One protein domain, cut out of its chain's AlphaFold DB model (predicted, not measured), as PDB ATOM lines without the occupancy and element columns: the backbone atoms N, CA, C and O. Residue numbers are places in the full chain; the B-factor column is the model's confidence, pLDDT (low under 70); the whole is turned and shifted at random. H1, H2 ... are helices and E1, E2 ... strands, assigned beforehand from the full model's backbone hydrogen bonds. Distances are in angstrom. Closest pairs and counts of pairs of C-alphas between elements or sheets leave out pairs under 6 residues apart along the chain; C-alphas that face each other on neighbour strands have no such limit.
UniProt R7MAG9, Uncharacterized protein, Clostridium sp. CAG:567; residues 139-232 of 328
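What this domain is: This is residues 139 to 232 of the 328 residues of an uncharacterized protein of Clostridium sp. CAG:567 (UniProt R7MAG9). A long, strongly twisted hairpin of E2 and E3 reaches out from a small body, and its far part, residues 154 to 163, sticks out as an arm. In the body E4 pairs with the near part of E3, a second small sheet of E1, E5 and E6 lies beside it, and the short helix H1 sits where the two sheets come together, with H2 packed on H1 at the side away from the sheets. The printed part has 94 residues with two named helices and six named strands, in the order E1 E2 E3 E4 H1 E5 E6 H2; the class is mixed, helices and strands. The sheets run E1 - E5 - E6 and E2 - E3 - E4, both antiparallel. The whole is compact, with a radius of gyration of the C-alphas of 13.9 A, and spans 44 by 30 by 30 A.

Where its parts are: E1, residues 140 to 145, begins at C-alpha 140 (-17.652, -39.826, -15.126) and is 15.8 A long. E2, residues 148 to 157, measures 28.3 A, and E3, residues 160 to 169, 28.4 A; C-alpha 157 is at (-28.605, -20.854, 11.748). E4 is residues 174 to 178, and H1 is residues 181 to 187, 10.2 A long. E5, residues 199 to 204, is 16.1 A long, and E6 is residues 210 to 213. H2, residues 222 to 231, is 14.3 A long and ends at C-alpha 231 (-8.350, -17.282, -22.540).

How they stand to each other: E2, E3 and E4 form a meander, each strand the antiparallel neighbour of the one before. In the hairpin E2 and E3, N 149 and O 168 are 2.9 A apart, within hydrogen-bond range; in the hairpin E3 and E4, N 167 and O 176 are 2.8 A apart. In the other sheet, E1 and E5 have N 143 and O 201 at 2.8 A, and the hairpin E5 and E6 has N 202 and O 212 at 2.9 A. Residues 212 to 213 of E6 also pair, antiparallel, with residues 216 to 217. The closest C-alphas of E4 and E6 are those of Ile 176 and Ile 210, 7.3 A apart. H1 only grazes each sheet: E2 E3 E4 with its residues 181 to 185, E1 E5 E6 with 183 to 187. H1 and H2 touch, with the C-alphas of Ala 186 and Ala 229 closest at 6.1 A, and run the same way at a steep tilt of 46 degrees. H2 is on neither sheet. In H1 and H2 every O i to N i+4 pair is within hydrogen-bond range.

The domain as a whole: The two C-alphas farthest apart, those of Arg 158 and Asn 196, are 45.7 A from each other. The printed part has no cut. The link from H1 to E5, 11 residues, is long. The mean pLDDT of the printed part is 76.0; it is under 70 at residue 139 and residues 153 to 164, 190 to 197 and 205 to 208.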
ATOM      1  N   LYS A 139     -15.921 -43.622 -12.894       64.94
ATOM      2  CA  LYS A 139     -16.876 -43.360 -13.974       64.94
ATOM      3  C   LYS A 139     -17.378 -41.928 -13.886       64.94
ATOM      4  O   LYS A 139     -18.060 -41.556 -12.929       64.94
ATOM      5  N   THR A 140     -17.090 -41.157 -14.919       79.38
ATOM      6  CA  THR A 140     -17.652 -39.826 -15.126       79.38
ATOM      7  C   THR A 140     -18.808 -39.882 -16.115       79.38
ATOM      8  O   THR A 140     -18.975 -40.845 -16.870       79.38
ATOM      9  N   ILE A 141     -19.639 -38.851 -16.076       86.88
ATOM     10  CA  ILE A 141     -20.531 -38.495 -17.173       86.88
ATOM     11  C   ILE A 141     -20.219 -37.056 -17.567       86.88
ATOM     12  O   ILE A 141     -19.928 -36.221 -16.708       86.88
ATOM     13  N   GLU A 142     -20.269 -36.789 -18.862       91.44
ATOM     14  CA  GLU A 142     -20.174 -35.440 -19.399       91.44
ATOM     15  C   GLU A 142     -21.577 -34.908 -19.653       91.44
ATOM     16  O   GLU A 142     -22.398 -35.563 -20.299       91.44
ATOM     17  N   ILE A 143     -21.842 -33.712 -19.149       91.88
ATOM     18  CA  ILE A 143     -23.079 -32.980 -19.373       91.88
ATOM     19  C   ILE A 143     -22.725 -31.790 -20.253       91.88
ATOM     20  O   ILE A 143     -22.024 -30.872 -19.826       91.88
ATOM     21  N   LYS A 144     -23.196 -31.823 -21.498       91.00
ATOM     22  CA  LYS A 144     -23.061 -30.715 -22.442       91.00
ATOM     23  C   LYS A 144     -24.298 -29.838 -22.340       91.00
ATOM     24  O   LYS A 144     -25.400 -30.320 -22.582       91.00
ATOM     25  N   THR A 145     -24.129 -28.580 -21.948       87.25
ATOM     26  CA  THR A 145     -25.263 -27.685 -21.700       87.25
ATOM     27  C   THR A 145     -24.934 -26.215 -21.943       87.25
ATOM     28  O   THR A 145     -23.845 -25.727 -21.645       87.25
ATOM     29  N   ASN A 146     -25.909 -25.479 -22.453       83.94
ATOM     30  CA  ASN A 146     -25.966 -24.019 -22.417       83.94
ATOM     31  C   ASN A 146     -27.052 -23.514 -21.444       83.94
ATOM     32  O   ASN A 146     -27.149 -22.315 -21.200       83.94
ATOM     33  N   ASN A 147     -27.849 -24.423 -20.878       84.69
ATOM     34  CA  ASN A 147     -28.954 -24.135 -19.980       84.69
ATOM     35  C   ASN A 147     -28.553 -24.497 -18.552       84.69
ATOM     36  O   ASN A 147     -28.661 -25.646 -18.121       84.69
ATOM     37  N   TRP A 148     -28.069 -23.506 -17.816       87.94
ATOM     38  CA  TRP A 148     -27.713 -23.666 -16.418       87.94
ATOM     39  C   TRP A 148     -28.021 -22.393 -15.640       87.94
ATOM     40  O   TRP A 148     -28.053 -21.291 -16.191       87.94
ATOM     41  N   LYS A 149     -28.213 -22.529 -14.330       85.44
ATOM     42  CA  LYS A 149     -28.287 -21.395 -13.407       85.44
ATOM     43  C   LYS A 149     -27.772 -21.793 -12.032       85.44
ATOM     44  O   LYS A 149     -27.899 -22.938 -11.602       85.44
ATOM     45  N   ILE A 150     -27.192 -20.826 -11.330       83.00
ATOM     46  CA  ILE A 150     -26.821 -21.006  -9.928       83.00
ATOM     47  C   ILE A 150     -28.026 -20.623  -9.078       83.00
ATOM     48  O   ILE A 150     -28.465 -19.475  -9.101       83.00
ATOM     49  N   ILE A 151     -28.529 -21.586  -8.316       82.75
ATOM     50  CA  ILE A 151     -29.576 -21.385  -7.314       82.75
ATOM     51  C   ILE A 151     -28.963 -21.470  -5.916       82.75
ATOM     52  O   ILE A 151     -27.880 -22.029  -5.723       82.75
ATOM     53  N   HIS A 152     -29.647 -20.910  -4.924       76.69
ATOM     54  CA  HIS A 152     -29.199 -20.948  -3.535       76.69
ATOM     55  C   HIS A 152     -30.329 -21.371  -2.597       76.69
ATOM     56  O   HIS A 152     -31.486 -20.990  -2.788       76.69
ATOM     57  N   ASP A 153     -29.976 -22.106  -1.548       69.25
ATOM     58  CA  ASP A 153     -30.851 -22.383  -0.412       69.25
ATOM     59  C   ASP A 153     -30.369 -21.581   0.804       69.25
ATOM     60  O   ASP A 153     -29.184 -21.596   1.154       69.25
ATOM     61  N   ILE A 154     -31.287 -20.850   1.439       61.19
ATOM     62  CA  ILE A 154     -30.980 -20.010   2.598       61.19
ATOM     63  C   ILE A 154     -31.196 -20.840   3.855       61.19
ATOM     64  O   ILE A 154     -32.327 -21.081   4.282       61.19
ATOM     65  N   ARG A 155     -30.106 -21.209   4.529       55.81
ATOM     66  CA  ARG A 155     -30.192 -21.832   5.849       55.81
ATOM     67  C   ARG A 155     -30.023 -20.791   6.942       55.81
ATOM     68  O   ARG A 155     -28.935 -20.264   7.166       55.81
ATOM     69  N   SER A 156     -31.094 -20.566   7.702       41.62
ATOM     70  CA  SER A 156     -31.012 -19.824   8.960       41.62
ATOM     71  C   SER A 156     -30.380 -20.702  10.041       41.62
ATOM     72  O   SER A 156     -30.940 -21.718  10.465       41.62
ATOM     73  N   ARG A 157     -29.196 -20.310  10.521       45.62
ATOM     74  CA  ARG A 157     -28.605 -20.854  11.748       45.62
ATOM     75  C   ARG A 157     -28.266 -19.723  12.703       45.62
ATOM     76  O   ARG A 157     -27.254 -19.058  12.537       45.62
ATOM     77  N   ARG A 158     -29.112 -19.560  13.729       47.81
ATOM     78  CA  ARG A 158     -28.897 -18.888  15.034       47.81
ATOM     79  C   ARG A 158     -28.189 -17.515  15.091       47.81
ATOM     80  O   ARG A 158     -28.015 -17.052  16.212       47.81
ATOM     81  N   LYS A 159     -27.841 -16.871  13.966       48.38
ATOM     82  CA  LYS A 159     -27.511 -15.436  13.766       48.38
ATOM     83  C   LYS A 159     -26.824 -15.120  12.422       48.38
ATOM     84  O   LYS A 159     -26.625 -13.947  12.139       48.38
ATOM     85  N   HIS A 160     -26.499 -16.113  11.588       47.19
ATOM     86  CA  HIS A 160     -25.919 -15.882  10.258       47.19
ATOM     87  C   HIS A 160     -26.653 -16.682   9.177       47.19
ATOM     88  O   HIS A 160     -26.993 -17.852   9.385       47.19
ATOM     89  N   ASN A 161     -26.888 -16.037   8.032       49.25
ATOM     90  CA  ASN A 161     -27.376 -16.699   6.828       49.25
ATOM     91  C   ASN A 161     -26.207 -17.469   6.213       49.25
ATOM     92  O   ASN A 161     -25.195 -16.871   5.851       49.25
ATOM     93  N   ILE A 162     -26.333 -18.792   6.132       56.44
ATOM     94  CA  ILE A 162     -25.400 -19.636   5.386       56.44
ATOM     95  C   ILE A 162     -26.115 -20.019   4.095       56.44
ATOM     96  O   ILE A 162     -27.207 -20.591   4.147       56.44
ATOM     97  N   TYR A 163     -25.512 -19.669   2.963       59.22
ATOM     98  CA  TYR A 163     -26.017 -20.008   1.640       59.22
ATOM     99  C   TYR A 163     -25.367 -21.310   1.183       59.22
ATOM    100  O   TYR A 163     -24.142 -21.384   1.090       59.22
ATOM    101  N   ASP A 164     -26.185 -22.320   0.895       69.75
ATOM    102  CA  ASP A 164     -25.739 -23.482   0.131       69.75
ATOM    103  C   ASP A 164     -26.062 -23.213  -1.345       69.75
ATOM    104  O   ASP A 164     -27.210 -22.927  -1.691       69.75
ATOM    105  N   TYR A 165     -25.049 -23.266  -2.209       78.81
ATOM    106  CA  TYR A 165     -25.200 -23.005  -3.641       78.81
ATOM    107  C   TYR A 165     -25.325 -24.310  -4.422       78.81
ATOM    108  O   TYR A 165     -24.656 -25.300  -4.116       78.81
ATOM    109  N   TYR A 166     -26.143 -24.293  -5.469       82.50
ATOM    110  CA  TYR A 166     -26.348 -25.422  -6.365       82.50
ATOM    111  C   TYR A 166     -26.295 -24.960  -7.820       82.50
ATOM    112  O   TYR A 166     -26.741 -23.862  -8.149       82.50
ATOM    113  N   LEU A 167     -25.757 -25.812  -8.689       87.88
ATOM    114  CA  LEU A 167     -25.804 -25.661 -10.133       87.88
ATOM    115  C   LEU A 167     -26.995 -26.466 -10.648       87.88
ATOM    116  O   LEU A 167     -26.980 -27.696 -10.597       87.88
ATOM    117  N   GLU A 168     -28.027 -25.769 -11.103       87.06
ATOM    118  CA  GLU A 168     -29.144 -26.366 -11.829       87.06
ATOM    119  C   GLU A 168     -28.803 -26.377 -13.318       87.06
ATOM    120  O   GLU A 168     -28.403 -25.350 -13.863       87.06
ATOM    121  N   ILE A 169     -28.936 -27.531 -13.966       87.69
ATOM    122  CA  ILE A 169     -28.601 -27.763 -15.374       87.69
ATOM    123  C   ILE A 169     -29.817 -28.371 -16.070       87.69
ATOM    124  O   ILE A 169     -30.464 -29.255 -15.503       87.69
ATOM    125  N   ASN A 170     -30.080 -27.925 -17.301       86.12
ATOM    126  CA  ASN A 170     -31.166 -28.389 -18.165       86.12
ATOM    127  C   ASN A 170     -32.511 -28.410 -17.420       86.12
ATOM    128  O   ASN A 170     -33.124 -29.464 -17.277       86.12
ATOM    129  N   GLU A 171     -32.934 -27.261 -16.884       84.25
ATOM    130  CA  GLU A 171     -34.243 -27.119 -16.215       84.25
ATOM    131  C   GLU A 171     -34.494 -28.142 -15.089       84.25
ATOM    132  O   GLU A 171     -35.605 -28.634 -14.893       84.25
ATOM    133  N   GLY A 172     -33.447 -28.468 -14.327       76.88
ATOM    134  CA  GLY A 172     -33.551 -29.343 -13.159       76.88
ATOM    135  C   GLY A 172     -33.258 -30.816 -13.430       76.88
ATOM    136  O   GLY A 172     -33.306 -31.609 -12.491       76.88
ATOM    137  N   GLU A 173     -32.876 -31.195 -14.657       81.88
ATOM    138  CA  GLU A 173     -32.376 -32.550 -14.951       81.88
ATOM    139  C   GLU A 173     -31.198 -32.921 -14.026       81.88
ATOM    140  O   GLU A 173     -31.106 -34.042 -13.502       81.88
ATOM    141  N   TYR A 174     -30.324 -31.945 -13.757       81.38
ATOM    142  CA  TYR A 174     -29.284 -32.056 -12.741       81.38
ATOM    143  C   TYR A 174     -29.331 -30.862 -11.792       81.38
ATOM    144  O   TYR A 174     -29.304 -29.713 -12.216       81.38
ATOM    145  N   ILE A 175     -29.335 -31.150 -10.490       80.38
ATOM    146  CA  ILE A 175     -29.135 -30.165  -9.426       80.38
ATOM    147  C   ILE A 175     -27.932 -30.630  -8.619       80.38
ATOM    148  O   ILE A 175     -27.978 -31.675  -7.963       80.38
ATOM    149  N   ILE A 176     -26.836 -29.882  -8.713       82.50
ATOM    150  CA  ILE A 176     -25.530 -30.310  -8.214       82.50
ATOM    151  C   ILE A 176     -25.018 -29.331  -7.155       82.50
ATOM    152  O   ILE A 176     -24.925 -28.141  -7.440       82.50
ATOM    153  N   PRO A 177     -24.657 -29.783  -5.940       75.31
ATOM    154  CA  PRO A 177     -24.115 -28.893  -4.914       75.31
ATOM    155  C   PRO A 177     -22.765 -28.292  -5.328       75.31
ATOM    156  O   PRO A 177     -21.887 -28.993  -5.833       75.31
ATOM    157  N   ILE A 178     -22.583 -26.998  -5.053       79.00
ATOM    158  CA  ILE A 178     -21.365 -26.241  -5.352       79.00
ATOM    159  C   ILE A 178     -20.614 -25.935  -4.053       79.00
ATOM    160  O   ILE A 178     -21.125 -25.244  -3.175       79.00
ATOM    161  N   GLY A 179     -19.364 -26.395  -3.956       71.50
ATOM    162  CA  GLY A 179     -18.488 -26.071  -2.823       71.50
ATOM    163  C   GLY A 179     -17.885 -24.663  -2.889       71.50
ATOM    164  O   GLY A 179     -17.704 -24.021  -1.859       71.50
ATOM    165  N   ASN A 180     -17.585 -24.168  -4.094       78.56
ATOM    166  CA  ASN A 180     -17.030 -22.832  -4.309       78.56
ATOM    167  C   ASN A 180     -17.705 -22.168  -5.515       78.56
ATOM    168  O   ASN A 180     -17.410 -22.487  -6.668       78.56
ATOM    169  N   VAL A 181     -18.625 -21.244  -5.232       81.50
ATOM    170  CA  VAL A 181     -19.431 -20.573  -6.260       81.50
ATOM    171  C   VAL A 181     -18.591 -19.692  -7.185       81.50
ATOM    172  O   VAL A 181     -18.891 -19.615  -8.372       81.50
ATOM    173  N   ALA A 182     -17.520 -19.078  -6.674       80.12
ATOM    174  CA  ALA A 182     -16.655 -18.204  -7.463       80.12
ATOM    175  C   ALA A 182     -15.888 -18.998  -8.528       80.12
ATOM    176  O   ALA A 182     -15.912 -18.626  -9.698       80.12
ATOM    177  N   LYS A 183     -15.302 -20.145  -8.148       85.31
ATOM    178  CA  LYS A 183     -14.626 -21.045  -9.098       85.31
ATOM    179  C   LYS A 183     -15.581 -21.544 -10.183       85.31
ATOM    180  O   LYS A 183     -15.260 -21.478 -11.362       85.31
ATOM    181  N   VAL A 184     -16.770 -22.006  -9.789       87.12
ATOM    182  CA  VAL A 184     -17.767 -22.505 -10.750       87.12
ATOM    183  C   VAL A 184     -18.197 -21.408 -11.723       87.12
ATOM    184  O   VAL A 184     -18.275 -21.665 -12.919       87.12
ATOM    185  N   ARG A 185     -18.427 -20.179 -11.245       83.88
ATOM    186  CA  ARG A 185     -18.784 -19.047 -12.116       83.88
ATOM    187  C   ARG A 185     -17.693 -18.724 -13.132       83.88
ATOM    188  O   ARG A 185     -18.020 -18.580 -14.303       83.88
ATOM    189  N   ALA A 186     -16.433 -18.660 -12.703       80.88
ATOM    190  CA  ALA A 186     -15.312 -18.338 -13.589       80.88
ATOM    191  C   ALA A 186     -15.197 -19.335 -14.759       80.88
ATOM    192  O   ALA A 186     -14.990 -18.945 -15.910       80.88
ATOM    193  N   LEU A 187     -15.404 -20.622 -14.467       87.31
ATOM    194  CA  LEU A 187     -15.243 -21.697 -15.442       87.31
ATOM    195  C   LEU A 187     -16.444 -21.877 -16.385       87.31
ATOM    196  O   LEU A 187     -16.290 -22.498 -17.431       87.31
ATOM    197  N   LEU A 188     -17.630 -21.348 -16.062       86.19
ATOM    198  CA  LEU A 188     -18.832 -21.503 -16.892       86.19
ATOM    199  C   LEU A 188     -18.975 -20.392 -17.942       86.19
ATOM    200  O   LEU A 188     -18.874 -19.202 -17.648       86.19
ATOM    201  N   TYR A 189     -19.323 -20.771 -19.167       78.94
ATOM    202  CA  TYR A 189     -19.901 -19.890 -20.179       78.94
ATOM    203  C   TYR A 189     -21.354 -19.560 -19.797       78.94
ATOM    204  O   TYR A 189     -22.188 -20.458 -19.715       78.94
ATOM    205  N   GLN A 190     -21.671 -18.295 -19.538       68.62
ATOM    206  CA  GLN A 190     -23.034 -17.781 -19.323       68.62
ATOM    207  C   GLN A 190     -23.912 -17.900 -20.583       68.62
ATOM    208  O   GLN A 190     -23.452 -18.193 -21.683       68.62
ATOM    209  N   SER A 191     -25.210 -17.662 -20.436       55.16
ATOM    210  CA  SER A 191     -26.161 -17.677 -21.555       55.16
ATOM    211  C   SER A 191     -25.973 -16.513 -22.542       55.16
ATOM    212  O   SER A 191     -26.438 -16.593 -23.672       55.16
ATOM    213  N   SER A 192     -25.257 -15.451 -22.152       52.91
ATOM    214  CA  SER A 192     -24.924 -14.288 -22.996       52.91
ATOM    215  C   SER A 192     -23.795 -14.545 -24.010       52.91
ATOM    216  O   SER A 192     -23.386 -13.639 -24.740       52.91
ATOM    217  N   TYR A 193     -23.261 -15.766 -24.063       53.19
ATOM    218  CA  TYR A 193     -22.209 -16.171 -24.991       53.19
ATOM    219  C   TYR A 193     -22.860 -16.544 -26.320       53.19
ATOM    220  O   TYR A 193     -23.326 -17.669 -26.473       53.19
ATOM    221  N   GLY A 194     -22.919 -15.582 -27.248       43.94
ATOM    222  CA  GLY A 194     -23.535 -15.721 -28.571       43.94
ATOM    223  C   GLY A 194     -23.398 -17.126 -29.168       43.94
ATOM    224  O   GLY A 194     -22.291 -17.559 -29.469       43.94
ATOM    225  N   GLU A 195     -24.542 -17.804 -29.258       49.44
ATOM    226  CA  GLU A 195     -24.928 -19.057 -29.937       49.44
ATOM    227  C   GLU A 195     -24.015 -20.309 -29.900       49.44
ATOM    228  O   GLU A 195     -24.543 -21.411 -30.024       49.44
ATOM    229  N   ASN A 196     -22.702 -20.223 -29.661       55.91
ATOM    230  CA  ASN A 196     -21.761 -21.305 -29.999       55.91
ATOM    231  C   ASN A 196     -20.974 -21.918 -28.828       55.91
ATOM    232  O   ASN A 196     -20.241 -22.883 -29.041       55.91
ATOM    233  N   SER A 197     -21.082 -21.393 -27.604       68.75
ATOM    234  CA  SER A 197     -20.305 -21.916 -26.464       68.75
ATOM    235  C   SER A 197     -21.156 -22.835 -25.590       68.75
ATOM    236  O   SER A 197     -21.989 -22.380 -24.809       68.75
ATOM    237  N   ILE A 198     -20.949 -24.146 -25.723       81.88
ATOM    238  CA  ILE A 198     -21.583 -25.167 -24.881       81.88
ATOM    239  C   ILE A 198     -20.649 -25.475 -23.711       81.88
ATOM    240  O   ILE A 198     -19.481 -25.800 -23.925       81.88
ATOM    241  N   ASN A 199     -21.158 -25.424 -22.480       88.44
ATOM    242  CA  ASN A 199     -20.401 -25.890 -21.323       88.44
ATOM    243  C   ASN A 199     -20.298 -27.406 -21.344       88.44
ATOM    244  O   ASN A 199     -21.307 -28.094 -21.501       88.44
ATOM    245  N   VAL A 200     -19.095 -27.917 -21.115       91.81
ATOM    246  CA  VAL A 200     -18.850 -29.335 -20.859       91.81
ATOM    247  C   VAL A 200     -18.583 -29.493 -19.371       91.81
ATOM    248  O   VAL A 200     -17.552 -29.058 -18.865       91.81
ATOM    249  N   ILE A 201     -19.533 -30.084 -18.657       93.06
ATOM    250  CA  ILE A 201     -19.448 -30.288 -17.214       93.06
ATOM    251  C   ILE A 201     -19.232 -31.776 -16.966       93.06
ATOM    252  O   ILE A 201     -20.111 -32.596 -17.232       93.06
ATOM    253  N   THR A 202     -18.068 -32.129 -16.434       90.88
ATOM    254  CA  THR A 202     -17.739 -33.511 -16.079       90.88
ATOM    255  C   THR A 202     -18.117 -33.743 -14.630       90.88
ATOM    256  O   THR A 202     -17.616 -33.066 -13.728       90.88
ATOM    257  N   VAL A 203     -18.985 -34.720 -14.381       86.19
ATOM    258  CA  VAL A 203     -19.433 -35.061 -13.027       86.19
ATOM    259  C   VAL A 203     -19.179 -36.529 -12.734       86.19
ATOM    260  O   VAL A 203     -19.227 -37.388 -13.620       86.19
ATOM    261  N   TYR A 204     -18.927 -36.842 -11.469       74.38
ATOM    262  CA  TYR A 204     -18.849 -38.227 -11.023       74.38
ATOM    263  C   TYR A 204     -20.232 -38.873 -11.106       74.38
ATOM    264  O   TYR A 204     -21.205 -38.353 -10.554       74.38
ATOM    265  N   LYS A 205     -20.334 -40.012 -11.799       69.00
ATOM    266  CA  LYS A 205     -21.621 -40.598 -12.196       69.00
ATOM    267  C   LYS A 205     -22.560 -40.875 -11.016       69.00
ATOM    268  O   LYS A 205     -23.764 -40.673 -11.161       69.00
ATOM    269  N   ASN A 206     -22.048 -41.327  -9.865       61.97
ATOM    270  CA  ASN A 206     -22.913 -41.757  -8.757       61.97
ATOM    271  C   ASN A 206     -23.136 -40.672  -7.691       61.97
ATOM    272  O   ASN A 206     -24.228 -40.596  -7.119       61.97
ATOM    273  N   SER A 207     -22.147 -39.822  -7.411       59.72
ATOM    274  CA  SER A 207     -22.302 -38.690  -6.481       59.72
ATOM    275  C   SER A 207     -22.874 -37.433  -7.129       59.72
ATOM    276  O   SER A 207     -23.360 -36.567  -6.404       59.72
ATOM    277  N   LYS A 208     -22.840 -37.332  -8.466       69.25
ATOM    278  CA  LYS A 208     -23.156 -36.112  -9.224       69.25
ATOM    279  C   LYS A 208     -22.374 -34.894  -8.712       69.25
ATOM    280  O   LYS A 208     -22.865 -33.780  -8.800       69.25
ATOM    281  N   ILE A 209     -21.176 -35.098  -8.159       76.81
ATOM    282  CA  ILE A 209     -20.260 -34.014  -7.784       76.81
ATOM    283  C   ILE A 209     -19.545 -33.538  -9.045       76.81
ATOM    284  O   ILE A 209     -19.110 -34.362  -9.854       76.81
ATOM    285  N   ILE A 210     -19.411 -32.221  -9.197       84.00
ATOM    286  CA  ILE A 210     -18.664 -31.642 -10.312       84.00
ATOM    287  C   ILE A 210     -17.180 -31.952 -10.129       84.00
ATOM    288  O   ILE A 210     -16.600 -31.659  -9.084       84.00
ATOM    289  N   LYS A 211     -16.590 -32.562 -11.153       84.25
ATOM    290  CA  LYS A 211     -15.163 -32.850 -11.238       84.25
ATOM    291  C   LYS A 211     -14.452 -31.732 -11.992       84.25
ATOM    292  O   LYS A 211     -13.546 -31.107 -11.457       84.25
ATOM    293  N   GLU A 212     -14.911 -31.459 -13.209       90.44
ATOM    294  CA  GLU A 212     -14.293 -30.496 -14.120       90.44
ATOM    295  C   GLU A 212     -15.374 -29.678 -14.825       90.44
ATOM    296  O   GLU A 212     -16.492 -30.156 -15.046       90.44
ATOM    297  N   ILE A 213     -15.029 -28.452 -15.205       92.00
ATOM    298  CA  ILE A 213     -15.848 -27.592 -16.059       92.00
ATOM    299  C   ILE A 213     -14.955 -27.103 -17.194       92.00
ATOM    300  O   ILE A 213     -13.886 -26.555 -16.944       92.00
ATOM    301  N   ASN A 214     -15.390 -27.318 -18.435       89.75
ATOM    302  CA  ASN A 214     -14.681 -26.915 -19.651       89.75
ATOM    303  C   ASN A 214     -13.206 -27.367 -19.680       89.75
ATOM    304  O   ASN A 214     -12.343 -26.661 -20.191       89.75
ATOM    305  N   GLY A 215     -12.934 -28.559 -19.135       87.19
ATOM    306  CA  GLY A 215     -11.600 -29.166 -19.084       87.19
ATOM    307  C   GLY A 215     -10.736 -28.755 -17.887       87.19
ATOM    308  O   GLY A 215      -9.621 -29.251 -17.769       87.19
ATOM    309  N   VAL A 216     -11.234 -27.899 -16.987       89.31
ATOM    310  CA  VAL A 216     -10.506 -27.463 -15.783       89.31
ATOM    311  C   VAL A 216     -11.063 -28.161 -14.543       89.31
ATOM    312  O   VAL A 216     -12.264 -28.089 -14.272       89.31
ATOM    313  N   ASP A 217     -10.194 -28.822 -13.773       87.06
ATOM    314  CA  ASP A 217     -10.554 -29.476 -12.509       87.06
ATOM    315  C   ASP A 217     -10.937 -28.434 -11.448       87.06
ATOM    316  O   ASP A 217     -10.259 -27.430 -11.247       87.06
ATOM    317  N   LEU A 218     -12.029 -28.656 -10.718       81.81
ATOM    318  CA  LEU A 218     -12.450 -27.738  -9.652       81.81
ATOM    319  C   LEU A 218     -11.500 -27.721  -8.446       81.81
ATOM    320  O   LEU A 218     -11.478 -26.751  -7.673       81.81
ATOM    321  N   SER A 219     -10.718 -28.786  -8.281       77.19
ATOM    322  CA  SER A 219      -9.622 -28.881  -7.322       77.19
ATOM    323  C   SER A 219      -8.322 -28.248  -7.817       77.19
ATOM    324  O   SER A 219      -7.407 -28.108  -7.006       77.19
ATOM    325  N   ALA A 220      -8.260 -27.808  -9.081       75.94
ATOM    326  CA  ALA A 220      -7.091 -27.141  -9.641       75.94
ATOM    327  C   ALA A 220      -6.683 -25.910  -8.822       75.94
ATOM    328  O   ALA A 220      -7.506 -25.254  -8.149       75.94
ATOM    329  N   GLU A 221      -5.388 -25.610  -8.896       79.81
ATOM    330  CA  GLU A 221      -4.827 -24.397  -8.325       79.81
ATOM    331  C   GLU A 221      -5.427 -23.164  -9.007       79.81
ATOM    332  O   GLU A 221      -5.979 -23.221 -10.106       79.81
ATOM    333  N   SER A 222      -5.350 -22.015  -8.337       79.12
ATOM    334  CA  SER A 222      -5.961 -20.789  -8.853       79.12
ATOM    335  C   SER A 222      -5.404 -20.385 -10.224       79.12
ATOM    336  O   SER A 222      -6.138 -19.789 -11.002       79.12
ATOM    337  N   HIS A 223      -4.145 -20.726 -10.532       80.88
ATOM    338  CA  HIS A 223      -3.499 -20.381 -11.800       80.88
ATOM    339  C   HIS A 223      -4.248 -20.931 -13.020       80.88
ATOM    340  O   HIS A 223      -4.583 -20.148 -13.900       80.88
ATOM    341  N   ASP A 224      -4.602 -22.217 -13.022       78.69
ATOM    342  CA  ASP A 224      -5.293 -22.859 -14.151       78.69
ATOM    343  C   ASP A 224      -6.688 -22.251 -14.380       78.69
ATOM    344  O   ASP A 224      -7.158 -22.089 -15.507       78.69
ATOM    345  N   ILE A 225      -7.352 -21.860 -13.288       82.69
ATOM    346  CA  ILE A 225      -8.655 -21.189 -13.335       82.69
ATOM    347  C   ILE A 225      -8.514 -19.787 -13.933       82.69
ATOM    348  O   ILE A 225      -9.345 -19.387 -14.749       82.69
ATOM    349  N   TYR A 226      -7.472 -19.045 -13.547       78.44
ATOM    350  CA  TYR A 226      -7.177 -17.732 -14.121       78.44
ATOM    351  C   TYR A 226      -6.769 -17.829 -15.589       78.44
ATOM    352  O   TYR A 226      -7.221 -17.021 -16.392       78.44
ATOM    353  N   GLU A 227      -5.968 -18.826 -15.964       79.12
ATOM    354  CA  GLU A 227      -5.586 -19.058 -17.356       79.12
ATOM    355  C   GLU A 227      -6.817 -19.325 -18.226       79.12
ATOM    356  O   GLU A 227      -6.990 -18.685 -19.264       79.12
ATOM    357  N   PHE A 228      -7.727 -20.199 -17.780       83.19
ATOM    358  CA  PHE A 228      -8.997 -20.409 -18.474       83.19
ATOM    359  C   PHE A 228      -9.816 -19.119 -18.570       83.19
ATOM    360  O   PHE A 228     -10.307 -18.788 -19.648       83.19
ATOM    361  N   ALA A 229      -9.956 -18.383 -17.463       75.88
ATOM    362  CA  ALA A 229     -10.725 -17.142 -17.427       75.88
ATOM    363  C   ALA A 229     -10.164 -16.076 -18.384       75.88
ATOM    364  O   ALA A 229     -10.947 -15.398 -19.043       75.88
ATOM    365  N   ASN A 230      -8.840 -15.981 -18.514       71.25
ATOM    366  CA  ASN A 230      -8.161 -15.046 -19.415       71.25
ATOM    367  C   ASN A 230      -8.280 -15.454 -20.889       71.25
ATOM    368  O   ASN A 230      -8.411 -14.604 -21.764       71.25
ATOM    369  N   ASN A 231      -8.237 -16.757 -21.175       70.94
ATOM    370  CA  ASN A 231      -8.350 -17.282 -22.540       70.94
ATOM    371  C   ASN A 231      -9.799 -17.334 -23.042       70.94
ATOM    372  O   ASN A 231     -10.058 -17.545 -24.233       70.94
ATOM    373  N   LYS A 232     -10.761 -17.142 -22.144       73.19
ATOM    374  CA  LYS A 232     -12.171 -17.005 -22.475       73.19
ATOM    375  C   LYS A 232     -12.355 -15.725 -23.285       73.19
ATOM    376  O   LYS A 232     -12.047 -14.635 -22.823       73.19
TER     377      LYS A 232